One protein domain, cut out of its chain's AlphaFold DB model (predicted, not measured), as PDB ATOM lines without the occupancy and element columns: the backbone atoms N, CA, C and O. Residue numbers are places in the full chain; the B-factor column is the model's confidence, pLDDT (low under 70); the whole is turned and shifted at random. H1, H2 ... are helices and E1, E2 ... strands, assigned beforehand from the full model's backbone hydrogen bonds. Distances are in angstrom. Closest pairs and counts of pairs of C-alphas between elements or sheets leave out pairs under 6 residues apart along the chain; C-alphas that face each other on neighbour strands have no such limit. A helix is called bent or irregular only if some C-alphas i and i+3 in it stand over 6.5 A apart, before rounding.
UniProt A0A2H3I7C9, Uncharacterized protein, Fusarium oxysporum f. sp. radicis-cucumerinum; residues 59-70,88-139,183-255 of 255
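This is residues 59 to 70, 88 to 139 and 183 to 255 of the 255 residues of an uncharacterized protein of Fusarium oxysporum f. sp. radicis-cucumerinum (UniProt A0A2H3I7C9). A strongly twisted sheet of five strands curls round the short helix H4, while H5 covers the E1 and E4 end of the sheet and H6 crosses H5. H3 folds back beside H4 as a helical hairpin, H1 follows the E2 and E3 hairpin, and H2 makes the far end, opposite the turn of that hairpin. The printed part has 137 residues, with five named strands and six named helices in the order E1 E2 E3 H1 H2 E4 H3 H4 E5 H5 H6. The sheet is mixed, in the order E3 E2 E5 E1 E4, and the class is mixed, helices and strands. The whole is compact, with a radius of gyration of the C-alphas of 14.3 A and spans of 40 by 34 by 27 A.

Find C-alpha 60 at (90.390, 35.527, 147.643); from there E1 runs through residues 60 to 66, 19.1 A. Past a cut come E2, residues 89 to 97, 25.2 A, and E3, residues 104 to 111, 22.2 A. H1 takes residues 112 to 117, and H2 residues 124 to 137, 20.3 A. Past the second cut look for E4, residues 187 to 189, H3, residues 191 to 197, H4, residues 199 to 206, and E5, residues 215 to 220. H5, residues 223 to 235, spans 19.2 A and is irregular: C-alphas 224 and 227 are 7.3 A apart. H6, residues 242 to 250, ends at C-alpha 250, (87.303, 30.701, 166.050).

In the sheet, E3 and E2 are an antiparallel hairpin, with N 94 and O 106 at 2.8 A. E2 and E5 are antiparallel, with N 97 and O 215 at 2.8 A. E5 and E1 are parallel, with N 63 and O 216 at 2.8 A. E1 and the edge strand E4 are antiparallel, with N 62 and O 187 at 2.8 A. The arrangement is two layers, helices on one face of a sheet: H4 and H5. H3 and H4 touch, their closest C-alphas Arg 195 and Ala 202 at 4.8 A, with a shallow tilt of 14 degrees, opposite ways. H1 touches H4, closest at C-alphas Leu 115 and Pro 199, 6.0 A. H5 is the hub; with residues 225 to 229 it touches H6, closest at C-alphas Thr 229 and Ile 244, 5.1 A, about perpendicular at 83 degrees. H2 touches H5 with residues 131 to 135, closest at C-alphas Asn 131 and Thr 235, 5.5 A. H6 only grazes the sheet, with residues 246 to 250. Each O i to N i+4 pair is within hydrogen-bond range in H1, H3, H4 and H6, against 9 of 10 in H2 and 7 of 9 in H5.

The C-alphas farthest apart, those of Lys 102 and Leu 125, are 42.0 A apart. Residues 71 to 87 are not printed, a gap of 16.6 A between C-alphas 70 and 88; residues 140 to 182 are not printed either, a gap of 23.1 A between C-alphas 139 and 183. Of the links printed whole, none is long. Mean pLDDT of the printed part is 82.1; under 70 are residues 68 to 70, 121 to 139, 183 to 184 and 237.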
ATOM      1  N   GLU A  59      88.035  35.091 143.518       78.44
ATOM      2  CA  GLU A  59      88.601  34.195 144.514       78.44
ATOM      3  C   GLU A  59      89.604  35.002 145.360       78.44
ATOM      4  O   GLU A  59      90.487  35.680 144.823       78.44
ATOM      5  N   ILE A  60      89.417  34.993 146.684       89.56
ATOM      6  CA  ILE A  60      90.390  35.527 147.643       89.56
ATOM      7  C   ILE A  60      91.234  34.355 148.120       89.56
ATOM      8  O   ILE A  60      90.703  33.285 148.416       89.56
ATOM      9  N   PHE A  61      92.541  34.554 148.217       91.12
ATOM     10  CA  PHE A  61      93.445  33.540 148.735       91.12
ATOM     11  C   PHE A  61      93.656  33.753 150.227       91.12
ATOM     12  O   PHE A  61      93.914  34.869 150.664       91.12
ATOM     13  N   VAL A  62      93.568  32.691 151.015       91.56
ATOM     14  CA  VAL A  62      93.828  32.733 152.454       91.56
ATOM     15  C   VAL A  62      95.071  31.918 152.746       91.56
ATOM     16  O   VAL A  62      95.102  30.716 152.483       91.56
ATOM     17  N   LEU A  63      96.087  32.580 153.289       92.06
ATOM     18  CA  LEU A  63      97.284  31.943 153.809       92.06
ATOM     19  C   LEU A  63      97.099  31.737 155.318       92.06
ATOM     20  O   LEU A  63      97.072  32.724 156.058       92.06
ATOM     21  N   PRO A  64      96.937  30.494 155.793       91.06
ATOM     22  CA  PRO A  64      96.770  30.239 157.211       91.06
ATOM     23  C   PRO A  64      98.113  30.412 157.930       91.06
ATOM     24  O   PRO A  64      99.122  29.816 157.554       91.06
ATOM     25  N   VAL A  65      98.125  31.227 158.980       89.12
ATOM     26  CA  VAL A  65      99.292  31.450 159.840       89.12
ATOM     27  C   VAL A  65      98.952  30.976 161.246       89.12
ATOM     28  O   VAL A  65      97.798  31.033 161.666       89.12
ATOM     29  N   GLU A  66      99.941  30.480 161.983       87.44
ATOM     30  CA  GLU A  66      99.746  30.139 163.392       87.44
ATOM     31  C   GLU A  66      99.288  31.368 164.184       87.44
ATOM     32  O   GLU A  66      99.835  32.466 164.050       87.44
ATOM     33  N   LEU A  67      98.266  31.174 165.016       81.88
ATOM     34  CA  LEU A  67      97.760  32.201 165.911       81.88
ATOM     35  C   LEU A  67      98.807  32.537 166.986       81.88
ATOM     36  O   LEU A  67      98.869  31.916 168.046       81.88
ATOM     37  N   CYS A  68      99.628  33.553 166.728       65.31
ATOM     38  CA  CYS A  68     100.497  34.137 167.745       65.31
ATOM     39  C   CYS A  68      99.641  34.884 168.781       65.31
ATOM     40  O   CYS A  68      98.896  35.800 168.431       65.31
ATOM     41  N   ARG A  69      99.759  34.506 170.062       56.53
ATOM     42  CA  ARG A  69      99.024  35.125 171.177       56.53
ATOM     43  C   ARG A  69      99.259  36.641 171.189       56.53
ATOM     44  O   ARG A  69     100.374  37.091 171.431       56.53
ATOM     45  N   LEU A  70      98.206  37.436 170.983       49.38
ATOM     46  CA  LEU A  70      98.244  38.905 171.111       49.38
ATOM     47  C   LEU A  70      98.250  39.382 172.582       49.38
ATOM     48  O   LEU A  70      98.116  40.570 172.860       49.38
ATOM     49  N   ARG A  88      82.416  36.678 173.118       77.50
ATOM     50  CA  ARG A  88      81.710  37.671 172.299       77.50
ATOM     51  C   ARG A  88      82.601  38.513 171.404       77.50
ATOM     52  O   ARG A  88      82.145  38.960 170.358       77.50
ATOM     53  N   ARG A  89      83.865  38.743 171.772       86.38
ATOM     54  CA  ARG A  89      84.752  39.640 171.013       86.38
ATOM     55  C   ARG A  89      86.017  38.944 170.548       86.38
ATOM     56  O   ARG A  89      86.754  38.380 171.349       86.38
ATOM     57  N   LEU A  90      86.298  39.048 169.254       87.44
ATOM     58  CA  LEU A  90      87.514  38.532 168.641       87.44
ATOM     59  C   LEU A  90      88.363  39.674 168.089       87.44
ATOM     60  O   LEU A  90      87.955  40.370 167.162       87.44
ATOM     61  N   THR A  91      89.579  39.815 168.606       87.44
ATOM     62  CA  THR A  91      90.595  40.706 168.036       87.44
ATOM     63  C   THR A  91      91.562  39.892 167.193       87.44
ATOM     64  O   THR A  91      92.215  38.986 167.707       87.44
ATOM     65  N   THR A  92      91.693  40.225 165.912       87.12
ATOM     66  CA  THR A  92      92.615  39.534 165.006       87.12
ATOM     67  C   THR A  92      93.429  40.517 164.169       87.12
ATOM     68  O   THR A  92      92.972  41.613 163.827       87.12
ATOM     69  N   ARG A  93      94.673  40.130 163.881       89.62
ATOM     70  CA  ARG A  93      95.616  40.879 163.047       89.62
ATOM     71  C   ARG A  93      95.836  40.104 161.765       89.62
ATOM     72  O   ARG A  93      96.354  38.995 161.797       89.62
ATOM     73  N   VAL A  94      95.463  40.712 160.655       91.25
ATOM     74  CA  VAL A  94      95.463  40.090 159.336       91.25
ATOM     75  C   VAL A  94      96.388  40.883 158.428       91.25
ATOM     76  O   VAL A  94      96.267  42.104 158.361       91.25
ATOM     77  N   ALA A  95      97.294  40.223 157.709       91.44
ATOM     78  CA  ALA A  95      98.071  40.893 156.667       91.44
ATOM     79  C   ALA A  95      97.394  40.695 155.308       91.44
ATOM     80  O   ALA A  95      97.056  39.579 154.926       91.44
ATOM     81  N   VAL A  96      97.175  41.779 154.570       91.75
ATOM     82  CA  VAL A  96      96.560  41.753 153.242       91.75
ATOM     83  C   VAL A  96      97.612  42.108 152.205       91.75
ATOM     84  O   VAL A  96      98.163  43.211 152.204       91.75
ATOM     85  N   HIS A  97      97.843  41.181 151.283       91.56
ATOM     86  CA  HIS A  97      98.743  41.321 150.147       91.56
ATOM     87  C   HIS A  97      97.915  41.474 148.878       91.56
ATOM     88  O   HIS A  97      97.395  40.501 148.336       91.56
ATOM     89  N   SER A  98      97.757  42.711 148.414       88.56
ATOM     90  CA  SER A  98      97.074  42.990 147.149       88.56
ATOM     91  C   SER A  98      98.075  43.052 145.992       88.56
ATOM     92  O   SER A  98      99.149  43.641 146.156       88.56
ATOM     93  N   PRO A  99      97.735  42.518 144.806       84.12
ATOM     94  CA  PRO A  99      98.615  42.599 143.647       84.12
ATOM     95  C   PRO A  99      98.879  44.065 143.272       84.12
ATOM     96  O   PRO A  99      97.957  44.875 143.174       84.12
ATOM     97  N   GLY A 100     100.154  44.419 143.088       83.06
ATOM     98  CA  GLY A 100     100.569  45.767 142.686       83.06
ATOM     99  C   GLY A 100     100.521  46.834 143.789       83.06
ATOM    100  O   GLY A 100     100.633  48.019 143.481       83.06
ATOM    101  N   ARG A 101     100.358  46.458 145.066       85.25
ATOM    102  CA  ARG A 101     100.390  47.387 146.212       85.25
ATOM    103  C   ARG A 101     101.266  46.856 147.345       85.25
ATOM    104  O   ARG A 101     101.616  45.682 147.386       85.25
ATOM    105  N   LYS A 102     101.614  47.744 148.279       87.56
ATOM    106  CA  LYS A 102     102.283  47.360 149.528       87.56
ATOM    107  C   LYS A 102     101.319  46.555 150.401       87.56
ATOM    108  O   LYS A 102     100.130  46.865 150.446       87.56
ATOM    109  N   SER A 103     101.846  45.550 151.092       89.88
ATOM    110  CA  SER A 103     101.103  44.766 152.076       89.88
ATOM    111  C   SER A 103     100.656  45.643 153.245       89.88
ATOM    112  O   SER A 103     101.437  46.467 153.727       89.88
ATOM    113  N   ILE A 104      99.431  45.449 153.725       90.75
ATOM    114  CA  ILE A 104      98.861  46.221 154.836       90.75
ATOM    115  C   ILE A 104      98.518  45.262 155.969       90.75
ATOM    116  O   ILE A 104      97.940  44.207 155.727       90.75
ATOM    117  N   ILE A 105      98.847  45.630 157.206       91.56
ATOM    118  CA  ILE A 105      98.413  44.891 158.395       91.56
ATOM    119  C   ILE A 105      97.143  45.549 158.923       91.56
ATOM    120  O   ILE A 105      97.144  46.721 159.294       91.56
ATOM    121  N   LEU A 106      96.069  44.779 158.960       88.50
ATOM    122  CA  LEU A 106      94.762  45.172 159.447       88.50
ATOM    123  C   LEU A 106      94.529  44.543 160.823       88.50
ATOM    124  O   LEU A 106      94.440  43.325 160.948       88.50
ATOM    125  N   THR A 107      94.395  45.371 161.854       90.38
ATOM    126  CA  THR A 107      93.947  44.928 163.182       90.38
ATOM    127  C   THR A 107      92.472  45.270 163.328       90.38
ATOM    128  O   THR A 107      92.104  46.440 163.201       90.38
ATOM    129  N   ARG A 108      91.617  44.275 163.577       85.88
ATOM    130  CA  ARG A 108      90.178  44.489 163.789       85.88
ATOM    131  C   ARG A 108      89.680  43.719 164.997       85.88
ATOM    132  O   ARG A 108      90.113  42.597 165.253       85.88
ATOM    133  N   THR A 109      88.763  44.357 165.711       88.56
ATOM    134  CA  THR A 109      87.960  43.768 166.774       88.56
ATOM    135  C   THR A 109      86.570  43.498 166.215       88.56
ATOM    136  O   THR A 109      85.971  44.366 165.582       88.56
ATOM    137  N   PHE A 110      86.074  42.288 166.415       88.31
ATOM    138  CA  PHE A 110      84.787  41.833 165.912       88.31
ATOM    139  C   PHE A 110      83.905  41.415 167.080       88.31
ATOM    140  O   PHE A 110      84.374  40.682 167.948       88.31
ATOM    141  N   ASP A 111      82.649  41.856 167.091       89.94
ATOM    142  CA  ASP A 111      81.610  41.248 167.923       89.94
ATOM    143  C   ASP A 111      81.025  40.056 167.150       89.94
ATOM    144  O   ASP A 111      80.506  40.204 166.040       89.94
ATOM    145  N   LEU A 112      81.201  38.851 167.691       87.38
ATOM    146  CA  LEU A 112      80.797  37.612 167.033       87.38
ATOM    147  C   LEU A 112      79.274  37.494 166.939       87.38
ATOM    148  O   LEU A 112      78.784  36.947 165.950       87.38
ATOM    149  N   ASP A 113      78.531  38.029 167.907       86.38
ATOM    150  CA  ASP A 113      77.067  37.978 167.903       86.38
ATOM    151  C   ASP A 113      76.499  38.920 166.842       86.38
ATOM    152  O   ASP A 113      75.612  38.542 166.075       86.38
ATOM    153  N   GLU A 114      77.070  40.121 166.735       87.94
ATOM    154  CA  GLU A 114      76.699  41.085 165.699       87.94
ATOM    155  C   GLU A 114      76.999  40.534 164.299       87.94
ATOM    156  O   GLU A 114      76.142  40.570 163.416       87.94
ATOM    157  N   LEU A 115      78.178  39.930 164.099       85.56
ATOM    158  CA  LEU A 115      78.521  39.295 162.826       85.56
ATOM    159  C   LEU A 115      77.575  38.142 162.485       85.56
ATOM    160  O   LEU A 115      77.138  38.032 161.336       85.56
ATOM    161  N   ARG A 116      77.220  37.306 163.464       83.94
ATOM    162  CA  ARG A 116      76.271  36.199 163.275       83.94
ATOM    163  C   ARG A 116      74.868  36.689 162.919       83.94
ATOM    164  O   ARG A 116      74.211  36.061 162.093       83.94
ATOM    165  N   ALA A 117      74.439  37.832 163.451       85.00
ATOM    166  CA  ALA A 117      73.158  38.445 163.099       85.00
ATOM    167  C   ALA A 117      73.089  38.917 161.630       85.00
ATOM    168  O   ALA A 117      71.999  39.030 161.074       85.00
ATOM    169  N   THR A 118      74.235  39.154 160.975       83.19
ATOM    170  CA  THR A 118      74.296  39.549 159.552       83.19
ATOM    171  C   THR A 118      74.307  38.374 158.571       83.19
ATOM    172  O   THR A 118      74.323  38.579 157.349       83.19
ATOM    173  N   LEU A 119      74.318  37.133 159.071       80.69
ATOM    174  CA  LEU A 119      74.397  35.962 158.208       80.69
ATOM    175  C   LEU A 119      73.116  35.805 157.388       80.69
ATOM    176  O   LEU A 119      72.011  35.948 157.916       80.69
ATOM    177  N   PRO A 120      73.232  35.498 156.083       75.12
ATOM    178  CA  PRO A 120      72.058  35.231 155.275       75.12
ATOM    179  C   PRO A 120      71.321  34.020 155.853       75.12
ATOM    180  O   PRO A 120      71.899  32.940 155.992       75.12
ATOM    181  N   VAL A 121      70.032  34.185 156.154       66.94
ATOM    182  CA  VAL A 121      69.150  33.075 156.528       66.94
ATOM    183  C   VAL A 121      68.941  32.212 155.285       66.94
ATOM    184  O   VAL A 121      68.011  32.413 154.512       66.94
ATOM    185  N   MET A 122      69.862  31.282 155.038       62.62
ATOM    186  CA  MET A 122      69.769  30.374 153.901       62.62
ATOM    187  C   MET A 122      68.907  29.176 154.269       62.62
ATOM    188  O   MET A 122      69.185  28.477 155.253       62.62
ATOM    189  N   SER A 123      67.909  28.881 153.440       59.81
ATOM    190  CA  SER A 123      67.144  27.645 153.575       59.81
ATOM    191  C   SER A 123      68.053  26.419 153.347       59.81
ATOM    192  O   SER A 123      69.019  26.488 152.576       59.81
ATOM    193  N   PRO A 124      67.777  25.259 153.976       61.25
ATOM    194  CA  PRO A 124      68.565  24.037 153.763       61.25
ATOM    195  C   PRO A 124      68.675  23.625 152.282       61.25
ATOM    196  O   PRO A 124      69.705  23.118 151.838       61.25
ATOM    197  N   LEU A 125      67.629  23.902 151.495       60.56
ATOM    198  CA  LEU A 125      67.575  23.653 150.052       60.56
ATOM    199  C   LEU A 125      68.553  24.528 149.257       60.56
ATOM    200  O   LEU A 125      69.167  24.050 148.299       60.56
ATOM    201  N   GLU A 126      68.714  25.796 149.633       62.94
ATOM    202  CA  GLU A 126      69.672  26.707 148.997       62.94
ATOM    203  C   GLU A 126      71.110  26.318 149.325       62.94
ATOM    204  O   GLU A 126      71.931  26.230 148.411       62.94
ATOM    205  N   ARG A 127      71.385  25.953 150.585       63.94
ATOM    206  CA  ARG A 127      72.690  25.414 151.004       63.94
ATOM    207  C   ARG A 127      73.085  24.174 150.199       63.94
ATOM    208  O   ARG A 127      74.206  24.081 149.702       63.94
ATOM    209  N   HIS A 128      72.150  23.248 149.985       58.94
ATOM    210  CA  HIS A 128      72.413  22.043 149.195       58.94
ATOM    211  C   HIS A 128      72.655  22.346 147.701       58.94
ATOM    212  O   HIS A 128      73.513  21.726 147.065       58.94
ATOM    213  N   LYS A 129      71.938  23.320 147.121       62.06
ATOM    214  CA  LYS A 129      72.167  23.771 145.734       62.06
ATOM    215  C   LYS A 129      73.532  24.444 145.567       62.06
ATOM    216  O   LYS A 129      74.199  24.190 144.563       62.06
ATOM    217  N   GLU A 130      73.943  25.267 146.529       63.34
ATOM    218  CA  GLU A 130      75.255  25.921 146.556       63.34
ATOM    219  C   GLU A 130      76.378  24.868 146.626       63.34
ATOM    220  O   GLU A 130      77.224  24.817 145.729       63.34
ATOM    221  N   ASN A 131      76.315  23.929 147.581       61.00
ATOM    222  CA  ASN A 131      77.302  22.844 147.730       61.00
ATOM    223  C   ASN A 131      77.399  21.939 146.494       61.00
ATOM    224  O   ASN A 131      78.495  21.541 146.085       61.00
ATOM    225  N   ARG A 132      76.267  21.644 145.837       57.91
ATOM    226  CA  ARG A 132      76.266  20.882 144.580       57.91
ATOM    227  C   ARG A 132      76.965  21.643 143.452       57.91
ATOM    228  O   ARG A 132      77.648  21.016 142.649       57.91
ATOM    229  N   ARG A 133      76.828  22.972 143.386       57.03
ATOM    230  CA  ARG A 133      77.530  23.815 142.400       57.03
ATOM    231  C   ARG A 133      79.022  23.938 142.700       57.03
ATOM    232  O   ARG A 133      79.818  23.840 141.772       57.03
ATOM    233  N   ALA A 134      79.400  24.090 143.968       54.50
ATOM    234  CA  ALA A 134      80.798  24.069 144.404       54.50
ATOM    235  C   ALA A 134      81.516  22.787 143.981       54.50
ATOM    236  O   ALA A 134      82.575  22.860 143.368       54.50
ATOM    237  N   SER A 135      80.889  21.634 144.233       51.25
ATOM    238  CA  SER A 135      81.441  20.317 143.890       51.25
ATOM    239  C   SER A 135      81.721  20.157 142.389       51.25
ATOM    240  O   SER A 135      82.601  19.395 142.011       51.25
ATOM    241  N   VAL A 136      80.993  20.871 141.523       47.91
ATOM    242  CA  VAL A 136      81.214  20.854 140.066       47.91
ATOM    243  C   VAL A 136      82.355  21.794 139.654       47.91
ATOM    244  O   VAL A 136      83.057  21.505 138.692       47.91
ATOM    245  N   VAL A 137      82.573  22.893 140.383       47.66
ATOM    246  CA  VAL A 137      83.597  23.908 140.070       47.66
ATOM    247  C   VAL A 137      84.987  23.518 140.584       47.66
ATOM    248  O   VAL A 137      85.975  23.778 139.905       47.66
ATOM    249  N   THR A 138      85.093  22.857 141.741       46.41
ATOM    250  CA  THR A 138      86.392  22.455 142.324       46.41
ATOM    251  C   THR A 138      86.965  21.157 141.748       46.41
ATOM    252  O   THR A 138      88.116  20.834 142.018       46.41
ATOM    253  N   LEU A 139      86.191  20.412 140.950       38.34
ATOM    254  CA  LEU A 139      86.638  19.181 140.282       38.34
ATOM    255  C   LEU A 139      87.129  19.403 138.848       38.34
ATOM    256  O   LEU A 139      87.409  18.428 138.155       38.34
ATOM    257  N   GLY A 183     103.681  24.845 156.052       51.38
ATOM    258  CA  GLY A 183     102.363  25.456 156.000       51.38
ATOM    259  C   GLY A 183     101.673  25.088 154.700       51.38
ATOM    260  O   GLY A 183     102.282  25.120 153.631       51.38
ATOM    261  N   CYS A 184     100.394  24.738 154.792       60.56
ATOM    262  CA  CYS A 184      99.524  24.646 153.631       60.56
ATOM    263  C   CYS A 184      99.622  25.954 152.833       60.56
ATOM    264  O   CYS A 184      99.529  27.041 153.406       60.56
ATOM    265  N   GLY A 185      99.842  25.850 151.520       77.19
ATOM    266  CA  GLY A 185      99.870  27.011 150.635       77.19
ATOM    267  C   GLY A 185      98.559  27.810 150.682       77.19
ATOM    268  O   GLY A 185      97.566  27.350 151.251       77.19
ATOM    269  N   PRO A 186      98.529  29.011 150.084       86.19
ATOM    270  CA  PRO A 186      97.331  29.840 150.067       86.19
ATOM    271  C   PRO A 186      96.140  29.092 149.442       86.19
ATOM    272  O   PRO A 186      96.238  28.573 148.331       86.19
ATOM    273  N   VAL A 187      95.006  29.056 150.147       89.25
ATOM    274  CA  VAL A 187      93.781  28.359 149.718       89.25
ATOM    275  C   VAL A 187      92.738  29.374 149.263       89.25
ATOM    276  O   VAL A 187      92.439  30.326 149.982       89.25
ATOM    277  N   ALA A 188      92.167  29.168 148.077       89.25
ATOM    278  CA  ALA A 188      91.127  30.033 147.536       89.25
ATOM    279  C   ALA A 188      89.781  29.841 148.256       89.25
ATOM    280  O   ALA A 188      89.305  28.718 148.446       89.25
ATOM    281  N   ILE A 189      89.120  30.944 148.596       88.62
ATOM    282  CA  ILE A 189      87.768  30.956 149.152       88.62
ATOM    283  C   ILE A 189      86.902  32.010 148.460       88.62
ATOM    284  O   ILE A 189      87.338  33.125 148.166       88.62
ATOM    285  N   ARG A 190      85.647  31.643 148.193       88.44
ATOM    286  CA  ARG A 190      84.630  32.542 147.654       88.44
ATOM    287  C   ARG A 190      83.972  33.317 148.783       88.44
ATOM    288  O   ARG A 190      83.659  32.755 149.834       88.44
ATOM    289  N   LEU A 191      83.692  34.591 148.521       87.56
ATOM    290  CA  LEU A 191      83.015  35.471 149.470       87.56
ATOM    291  C   LEU A 191      81.650  34.913 149.901       87.56
ATOM    292  O   LEU A 191      81.326  34.975 151.082       87.56
ATOM    293  N   SER A 192      80.881  34.317 148.985       86.50
ATOM    294  CA  SER A 192      79.596  33.664 149.292       86.50
ATOM    295  C   SER A 192      79.712  32.602 150.397       86.50
ATOM    296  O   SER A 192      78.897  32.562 151.322       86.50
ATOM    297  N   TYR A 193      80.773  31.795 150.361       87.88
ATOM    298  CA  TYR A 193      81.034  30.751 151.354       87.88
ATOM    299  C   TYR A 193      81.576  31.320 152.655       87.88
ATOM    300  O   TYR A 193      81.083  30.971 153.726       87.88
ATOM    301  N   ALA A 194      82.535  32.245 152.571       90.31
ATOM    302  CA  ALA A 194      83.035  32.933 153.754       90.31
ATOM    303  C   ALA A 194      81.883  33.606 154.516       90.31
ATOM    304  O   ALA A 194      81.760  33.431 155.720       90.31
ATOM    305  N   ARG A 195      80.967  34.290 153.821       88.69
ATOM    306  CA  ARG A 195      79.834  34.990 154.450       88.69
ATOM    307  C   ARG A 195      78.792  34.062 155.062       88.69
ATOM    308  O   ARG A 195      78.030  34.514 155.901       88.69
ATOM    309  N   THR A 196      78.730  32.805 154.640       86.12
ATOM    310  CA  THR A 196      77.760  31.840 155.172       86.12
ATOM    311  C   THR A 196      78.329  31.076 156.364       86.12
ATOM    312  O   THR A 196      77.620  30.845 157.337       86.12
ATOM    313  N   TYR A 197      79.611  30.702 156.303       88.06
ATOM    314  CA  TYR A 197      80.207  29.771 157.264       88.06
ATOM    315  C   TYR A 197      81.298  30.390 158.145       88.06
ATOM    316  O   TYR A 197      81.537  29.885 159.237       88.06
ATOM    317  N   LEU A 198      81.959  31.466 157.700       92.81
ATOM    318  CA  LEU A 198      83.134  32.070 158.348       92.81
ATOM    319  C   LEU A 198      82.979  33.607 158.464       92.81
ATOM    320  O   LEU A 198      83.649  34.358 157.742       92.81
ATOM    321  N   PRO A 199      82.103  34.096 159.363       91.38
ATOM    322  CA  PRO A 199      81.700  35.506 159.429       91.38
ATOM    323  C   PRO A 199      82.869  36.488 159.583       91.38
ATOM    324  O   PRO A 199      82.907  37.520 158.913       91.38
ATOM    325  N   VAL A 200      83.859  36.150 160.414       91.88
ATOM    326  CA  VAL A 200      85.047  36.991 160.640       91.88
ATOM    327  C   VAL A 200      85.845  37.168 159.349       91.88
ATOM    328  O   VAL A 200      86.234  38.279 158.993       91.88
ATOM    329  N   LEU A 201      86.052  36.081 158.605       92.50
ATOM    330  CA  LEU A 201      86.762  36.128 157.332       92.50
ATOM    331  C   LEU A 201      85.976  36.928 156.287       92.50
ATOM    332  O   LEU A 201      86.562  37.704 155.536       92.50
ATOM    333  N   ALA A 202      84.651  36.792 156.260       91.25
ATOM    334  CA  ALA A 202      83.808  37.584 155.374       91.25
ATOM    335  C   ALA A 202      83.921  39.085 155.659       91.25
ATOM    336  O   ALA A 202      84.071  39.868 154.723       91.25
ATOM    337  N   ALA A 203      83.913  39.486 156.932       91.12
ATOM    338  CA  ALA A 203      84.078  40.881 157.330       91.12
ATOM    339  C   ALA A 203      85.442  41.447 156.902       91.12
ATOM    340  O   ALA A 203      85.529  42.577 156.424       91.12
ATOM    341  N   VAL A 204      86.506  40.644 157.002       91.00
ATOM    342  CA  VAL A 204      87.838  41.005 156.492       91.00
ATOM    343  C   VAL A 204      87.819  41.177 154.972       91.00
ATOM    344  O   VAL A 204      88.324  42.179 154.473       91.00
ATOM    345  N   ILE A 205      87.217  40.243 154.230       90.19
ATOM    346  CA  ILE A 205      87.122  40.310 152.761       90.19
ATOM    347  C   ILE A 205      86.293  41.516 152.302       90.19
ATOM    348  O   ILE A 205      86.627  42.146 151.305       90.19
ATOM    349  N   LEU A 206      85.214  41.836 153.017       89.00
ATOM    350  CA  LEU A 206      84.350  42.981 152.724       89.00
ATOM    351  C   LEU A 206      84.981  44.320 153.117       89.00
ATOM    352  O   LEU A 206      84.462  45.372 152.742       89.00
ATOM    353  N   SER A 207      86.095  44.305 153.849       85.31
ATOM    354  CA  SER A 207      86.840  45.526 154.122       85.31
ATOM    355  C   SER A 207      87.402  46.109 152.822       85.31
ATOM    356  O   SER A 207      87.853  45.392 151.931       85.31
ATOM    357  N   GLU A 208      87.452  47.439 152.728       82.88
ATOM    358  CA  GLU A 208      87.878  48.157 151.512       82.88
ATOM    359  C   GLU A 208      89.311  47.830 151.037       82.88
ATOM    360  O   GLU A 208      89.694  48.166 149.907       82.88
ATOM    361  N   HIS A 209      90.089  47.170 151.901       83.19
ATOM    362  CA  HIS A 209      91.500  46.843 151.738       83.19
ATOM    363  C   HIS A 209      91.729  45.536 150.970       83.19
ATOM    364  O   HIS A 209      92.814  45.349 150.418       83.19
ATOM    365  N   VAL A 210      90.738  44.640 150.919       86.56
ATOM    366  CA  VAL A 210      90.850  43.358 150.215       86.56
ATOM    367  C   VAL A 210      90.280  43.511 148.810       86.56
ATOM    368  O   VAL A 210      89.144  43.933 148.608       86.56
ATOM    369  N   ARG A 211      91.098  43.192 147.805       84.88
ATOM    370  CA  ARG A 211      90.705  43.221 146.393       84.88
ATOM    371  C   ARG A 211      90.641  41.806 145.823       84.88
ATOM    372  O   ARG A 211      91.273  40.900 146.365       84.88
ATOM    373  N   PRO A 212      89.907  41.613 144.716       83.69
ATOM    374  CA  PRO A 212      89.988  40.395 143.923       83.69
ATOM    375  C   PRO A 212      91.424  39.922 143.689       83.69
ATOM    376  O   PRO A 212      92.252  40.708 143.230       83.69
ATOM    377  N   GLY A 213      91.718  38.657 143.999       83.06
ATOM    378  CA  GLY A 213      93.058  38.084 143.840       83.06
ATOM    379  C   GLY A 213      94.081  38.497 144.904       83.06
ATOM    380  O   GLY A 213      95.262  38.203 144.740       83.06
ATOM    381  N   ALA A 214      93.668  39.175 145.980       89.06
ATOM    382  CA  ALA A 214      94.532  39.413 147.132       89.06
ATOM    383  C   ALA A 214      94.746  38.128 147.952       89.06
ATOM    384  O   ALA A 214      93.863  37.266 148.028       89.06
ATOM    385  N   THR A 215      95.900  38.053 148.613       91.69
ATOM    386  CA  THR A 215      96.217  37.017 149.601       91.69
ATOM    387  C   THR A 215      96.098  37.595 151.002       91.69
ATOM    388  O   THR A 215      96.704  38.616 151.322       91.69
ATOM    389  N   VAL A 216      95.310  36.939 151.842       92.50
ATOM    390  CA  VAL A 216      95.013  37.326 153.217       92.50
ATOM    391  C   VAL A 216      95.722  36.351 154.151       92.50
ATOM    392  O   VAL A 216      95.391  35.170 154.176       92.50
ATOM    393  N   GLU A 217      96.699  36.829 154.915       93.06
ATOM    394  CA  GLU A 217      97.323  36.060 155.991       93.06
ATOM    395  C   GLU A 217      96.410  36.065 157.209       93.06
ATOM    396  O   GLU A 217      96.250  37.088 157.880       93.06
ATOM    397  N   LEU A 218      95.791  34.919 157.469       91.94
ATOM    398  CA  LEU A 218      94.794  34.757 158.512       91.94
ATOM    399  C   LEU A 218      95.392  33.946 159.663       91.94
ATOM    400  O   LEU A 218      95.738  32.778 159.454       91.94
ATOM    401  N   PRO A 219      95.501  34.514 160.873       91.56
ATOM    402  CA  PRO A 219      95.922  33.744 162.029       91.56
ATOM    403  C   PRO A 219      94.805  32.779 162.449       91.56
ATOM    404  O   PRO A 219      93.658  33.188 162.640       91.56
ATOM    405  N   LEU A 220      95.142  31.498 162.579       91.00
ATOM    406  CA  LEU A 220      94.221  30.414 162.921       91.00
ATOM    407  C   LEU A 220      94.798  29.535 164.036       91.00
ATOM    408  O   LEU A 220      96.020  29.384 164.122       91.00
ATOM    409  N   PRO A 221      93.939  28.917 164.869       89.50
ATOM    410  CA  PRO A 221      94.395  27.984 165.893       89.50
ATOM    411  C   PRO A 221      95.019  26.724 165.271       89.50
ATOM    412  O   PRO A 221      96.069  26.277 165.726       89.50
ATOM    413  N   HIS A 222      94.436  26.197 164.184       90.00
ATOM    414  CA  HIS A 222      94.930  25.006 163.484       90.00
ATOM    415  C   HIS A 222      95.179  25.297 161.998       90.00
ATOM    416  O   HIS A 222      94.388  24.885 161.143       90.00
ATOM    417  N   PRO A 223      96.284  25.980 161.642       89.88
ATOM    418  CA  PRO A 223      96.547  26.369 160.255       89.88
ATOM    419  C   PRO A 223      96.737  25.168 159.316       89.88
ATOM    420  O   PRO A 223      96.355  25.237 158.150       89.88
ATOM    421  N   HIS A 224      97.255  24.044 159.821       88.56
ATOM    422  CA  HIS A 224      97.420  22.802 159.053       88.56
ATOM    423  C   HIS A 224      96.085  22.189 158.601       88.56
ATOM    424  O   HIS A 224      96.030  21.544 157.560       88.56
ATOM    425  N   ALA A 225      95.001  22.415 159.347       89.62
ATOM    426  CA  ALA A 225      93.669  21.909 159.019       89.62
ATOM    427  C   ALA A 225      92.866  22.876 158.131       89.62
ATOM    428  O   ALA A 225      91.687  22.637 157.863       89.62
ATOM    429  N   TRP A 226      93.457  23.990 157.680       91.06
ATOM    430  CA  TRP A 226      92.742  25.009 156.908       91.06
ATOM    431  C   TRP A 226      92.227  24.484 155.564       91.06
ATOM    432  O   TRP A 226      91.080  24.746 155.209       91.06
ATOM    433  N   GLY A 227      93.032  23.694 154.846       87.75
ATOM    434  CA  GLY A 227      92.608  23.077 153.584       87.75
ATOM    435  C   GLY A 227      91.362  22.207 153.762       87.75
ATOM    436  O   GLY A 227      90.379  22.378 153.041       87.75
ATOM    437  N   ASP A 228      91.365  21.355 154.789       88.62
ATOM    438  CA  ASP A 228      90.229  20.495 155.130       88.62
ATOM    439  C   ASP A 228      89.028  21.298 155.643       88.62
ATOM    440  O   ASP A 228      87.885  20.962 155.342       88.62
ATOM    441  N   THR A 229      89.273  22.405 156.355       90.38
ATOM    442  CA  THR A 229      88.230  23.336 156.811       90.38
ATOM    443  C   THR A 229      87.505  23.963 155.623       90.38
ATOM    444  O   THR A 229      86.275  23.961 155.569       90.38
ATOM    445  N   VAL A 230      88.250  24.454 154.630       88.81
ATOM    446  CA  VAL A 230      87.669  25.007 153.401       88.81
ATOM    447  C   VAL A 230      86.950  23.909 152.619       88.81
ATOM    448  O   VAL A 230      85.808  24.100 152.209       88.81
ATOM    449  N   ALA A 231      87.554  22.730 152.462       86.94
ATOM    450  CA  ALA A 231      86.908  21.605 151.792       86.94
ATOM    451  C   ALA A 231      85.594  21.196 152.484       86.94
ATOM    452  O   ALA A 231      84.597  20.942 151.801       86.94
ATOM    453  N   HIS A 232      85.555  21.201 153.819       87.12
ATOM    454  CA  HIS A 232      84.345  20.973 154.603       87.12
ATOM    455  C   HIS A 232      83.287  22.050 154.332       87.12
ATOM    456  O   HIS A 232      82.160  21.715 153.982       87.12
ATOM    457  N   VAL A 233      83.656  23.332 154.381       86.94
ATOM    458  CA  VAL A 233      82.757  24.464 154.090       86.94
ATOM    459  C   VAL A 233      82.166  24.389 152.673       86.94
ATOM    460  O   VAL A 233      80.995  24.701 152.465       86.94
ATOM    461  N   TYR A 234      82.950  23.944 151.688       82.88
ATOM    462  CA  TYR A 234      82.509  23.849 150.294       82.88
ATOM    463  C   TYR A 234      81.655  22.621 149.980       82.88
ATOM    464  O   TYR A 234      80.741  22.692 149.155       82.88
ATOM    465  N   THR A 235      81.996  21.476 150.567       79.50
ATOM    466  CA  THR A 235      81.420  20.183 150.175       79.50
ATOM    467  C   THR A 235      80.469  19.614 151.220       79.50
ATOM    468  O   THR A 235      79.568  18.858 150.864       79.50
ATOM    469  N   GLY A 236      80.667  19.944 152.498       75.88
ATOM    470  CA  GLY A 236      80.008  19.318 153.646       75.88
ATOM    471  C   GLY A 236      80.320  17.825 153.812       75.88
ATOM    472  O   GLY A 236      79.662  17.159 154.601       75.88
ATOM    473  N   ARG A 237      81.270  17.271 153.040       69.88
ATOM    474  CA  ARG A 237      81.554  15.822 152.980       69.88
ATOM    475  C   ARG A 237      82.777  15.400 153.782       69.88
ATOM    476  O   ARG A 237      82.912  14.223 154.098       69.88
ATOM    477  N   VAL A 238      83.674  16.337 154.079       75.44
ATOM    478  CA  VAL A 238      84.840  16.078 154.929       75.44
ATOM    479  C   VAL A 238      84.357  15.843 156.355       75.44
ATOM    480  O   VAL A 238      83.514  16.597 156.850       75.44
ATOM    481  N   THR A 239      84.872  14.797 157.002       82.25
ATOM    482  CA  THR A 239      84.546  14.476 158.391       82.25
ATOM    483  C   THR A 239      84.940  15.634 159.303       82.25
ATOM    484  O   THR A 239      86.038  16.181 159.211       82.25
ATOM    485  N   LEU A 240      84.025  16.026 160.189       85.50
ATOM    486  CA  LEU A 240      84.244  17.113 161.139       85.50
ATOM    487  C   LEU A 240      85.197  16.673 162.249       85.50
ATOM    488  O   LEU A 240      84.776  16.191 163.301       85.50
ATOM    489  N   THR A 241      86.490  16.840 161.994       89.62
ATOM    490  CA  THR A 241      87.539  16.645 162.993       89.62
ATOM    491  C   THR A 241      87.602  17.844 163.937       89.62
ATOM    492  O   THR A 241      87.211  18.961 163.592       89.62
ATOM    493  N   GLU A 242      88.108  17.617 165.145       89.88
ATOM    494  CA  GLU A 242      88.266  18.664 166.153       89.88
ATOM    495  C   GLU A 242      89.024  19.916 165.656       89.88
ATOM    496  O   GLU A 242      88.493  21.013 165.816       89.88
ATOM    497  N   PRO A 243      90.176  19.825 164.955       89.88
ATOM    498  CA  PRO A 243      90.862  21.025 164.465       89.88
ATOM    499  C   PRO A 243      90.042  21.819 163.432       89.88
ATOM    500  O   PRO A 243      90.125  23.048 163.393       89.88
ATOM    501  N   ILE A 244      89.212  21.147 162.621       89.75
ATOM    502  CA  ILE A 244      88.304  21.815 161.676       89.75
ATOM    503  C   ILE A 244      87.228  22.589 162.442       89.75
ATOM    504  O   ILE A 244      86.983  23.760 162.148       89.75
ATOM    505  N   LYS A 245      86.620  21.965 163.459       89.88
ATOM    506  CA  LYS A 245      85.618  22.613 164.319       89.88
ATOM    507  C   LYS A 245      86.176  23.862 164.979       89.88
ATOM    508  O   LYS A 245      85.554  24.918 164.926       89.88
ATOM    509  N   GLN A 246      87.368  23.750 165.550       90.44
ATOM    510  CA  GLN A 246      88.006  24.838 166.280       90.44
ATOM    511  C   GLN A 246      88.339  26.022 165.364       90.44
ATOM    512  O   GLN A 246      88.105  27.165 165.748       90.44
ATOM    513  N   ASN A 247      88.775  25.773 164.124       91.44
ATOM    514  CA  ASN A 247      88.950  26.829 163.122       91.44
ATOM    515  C   ASN A 247      87.626  27.527 162.762       91.44
ATOM    516  O   ASN A 247      87.582  28.757 162.690       91.44
ATOM    517  N   ILE A 248      86.551  26.761 162.536       90.62
ATOM    518  CA  ILE A 248      85.229  27.312 162.186       90.62
ATOM    519  C   ILE A 248      84.694  28.170 163.334       90.62
ATOM    520  O   ILE A 248      84.294  29.314 163.111       90.62
ATOM    521  N   LEU A 249      84.733  27.648 164.562       89.88
ATOM    522  CA  LEU A 249      84.269  28.348 165.759       89.88
ATOM    523  C   LEU A 249      85.091  29.611 166.035       89.88
ATOM    524  O   LEU A 249      84.511  30.660 166.311       89.88
ATOM    525  N   TYR A 250      86.419  29.543 165.892       89.62
ATOM    526  CA  TYR A 250      87.303  30.701 166.050       89.62
ATOM    527  C   TYR A 250      86.934  31.842 165.094       89.62
ATOM    528  O   TYR A 250      86.942  33.004 165.485       89.62
ATOM    529  N   LEU A 251      86.546  31.524 163.856       90.94
ATOM    530  CA  LEU A 251      86.114  32.514 162.864       90.94
ATOM    531  C   LEU A 251      84.645  32.949 163.014       90.94
ATOM    532  O   LEU A 251      84.115  33.620 162.123       90.94
ATOM    533  N   GLY A 252      83.986  32.592 164.119       85.69
ATOM    534  CA  GLY A 252      82.597  32.948 164.411       85.69
ATOM    535  C   GLY A 252      81.560  32.069 163.712       85.69
ATOM    536  O   GLY A 252      80.368  32.367 163.787       85.69
ATOM    537  N   GLY A 253      81.986  31.000 163.039       85.75
ATOM    538  CA  GLY A 253      81.104  30.053 162.368       85.75
ATOM    539  C   GLY A 253      80.298  29.184 163.334       85.75
ATOM    540  O   GLY A 253      80.412  29.293 164.560       85.75
ATOM    541  N   SER A 254      79.477  28.311 162.754       82.12
ATOM    542  CA  SER A 254      78.723  27.264 163.455       82.12
ATOM    543  C   SER A 254      78.978  25.916 162.780       82.12
ATOM    544  O   SER A 254      79.261  25.875 161.579       82.12
ATOM    545  N   VAL A 255      78.935  24.841 163.569       77.19
ATOM    546  CA  VAL A 255      79.190  23.451 163.160       77.19
ATOM    547  C   VAL A 255      77.962  22.610 163.458       77.19
ATOM    548  O   VAL A 255      77.413  22.792 164.567       77.19
TER     549      VAL A 255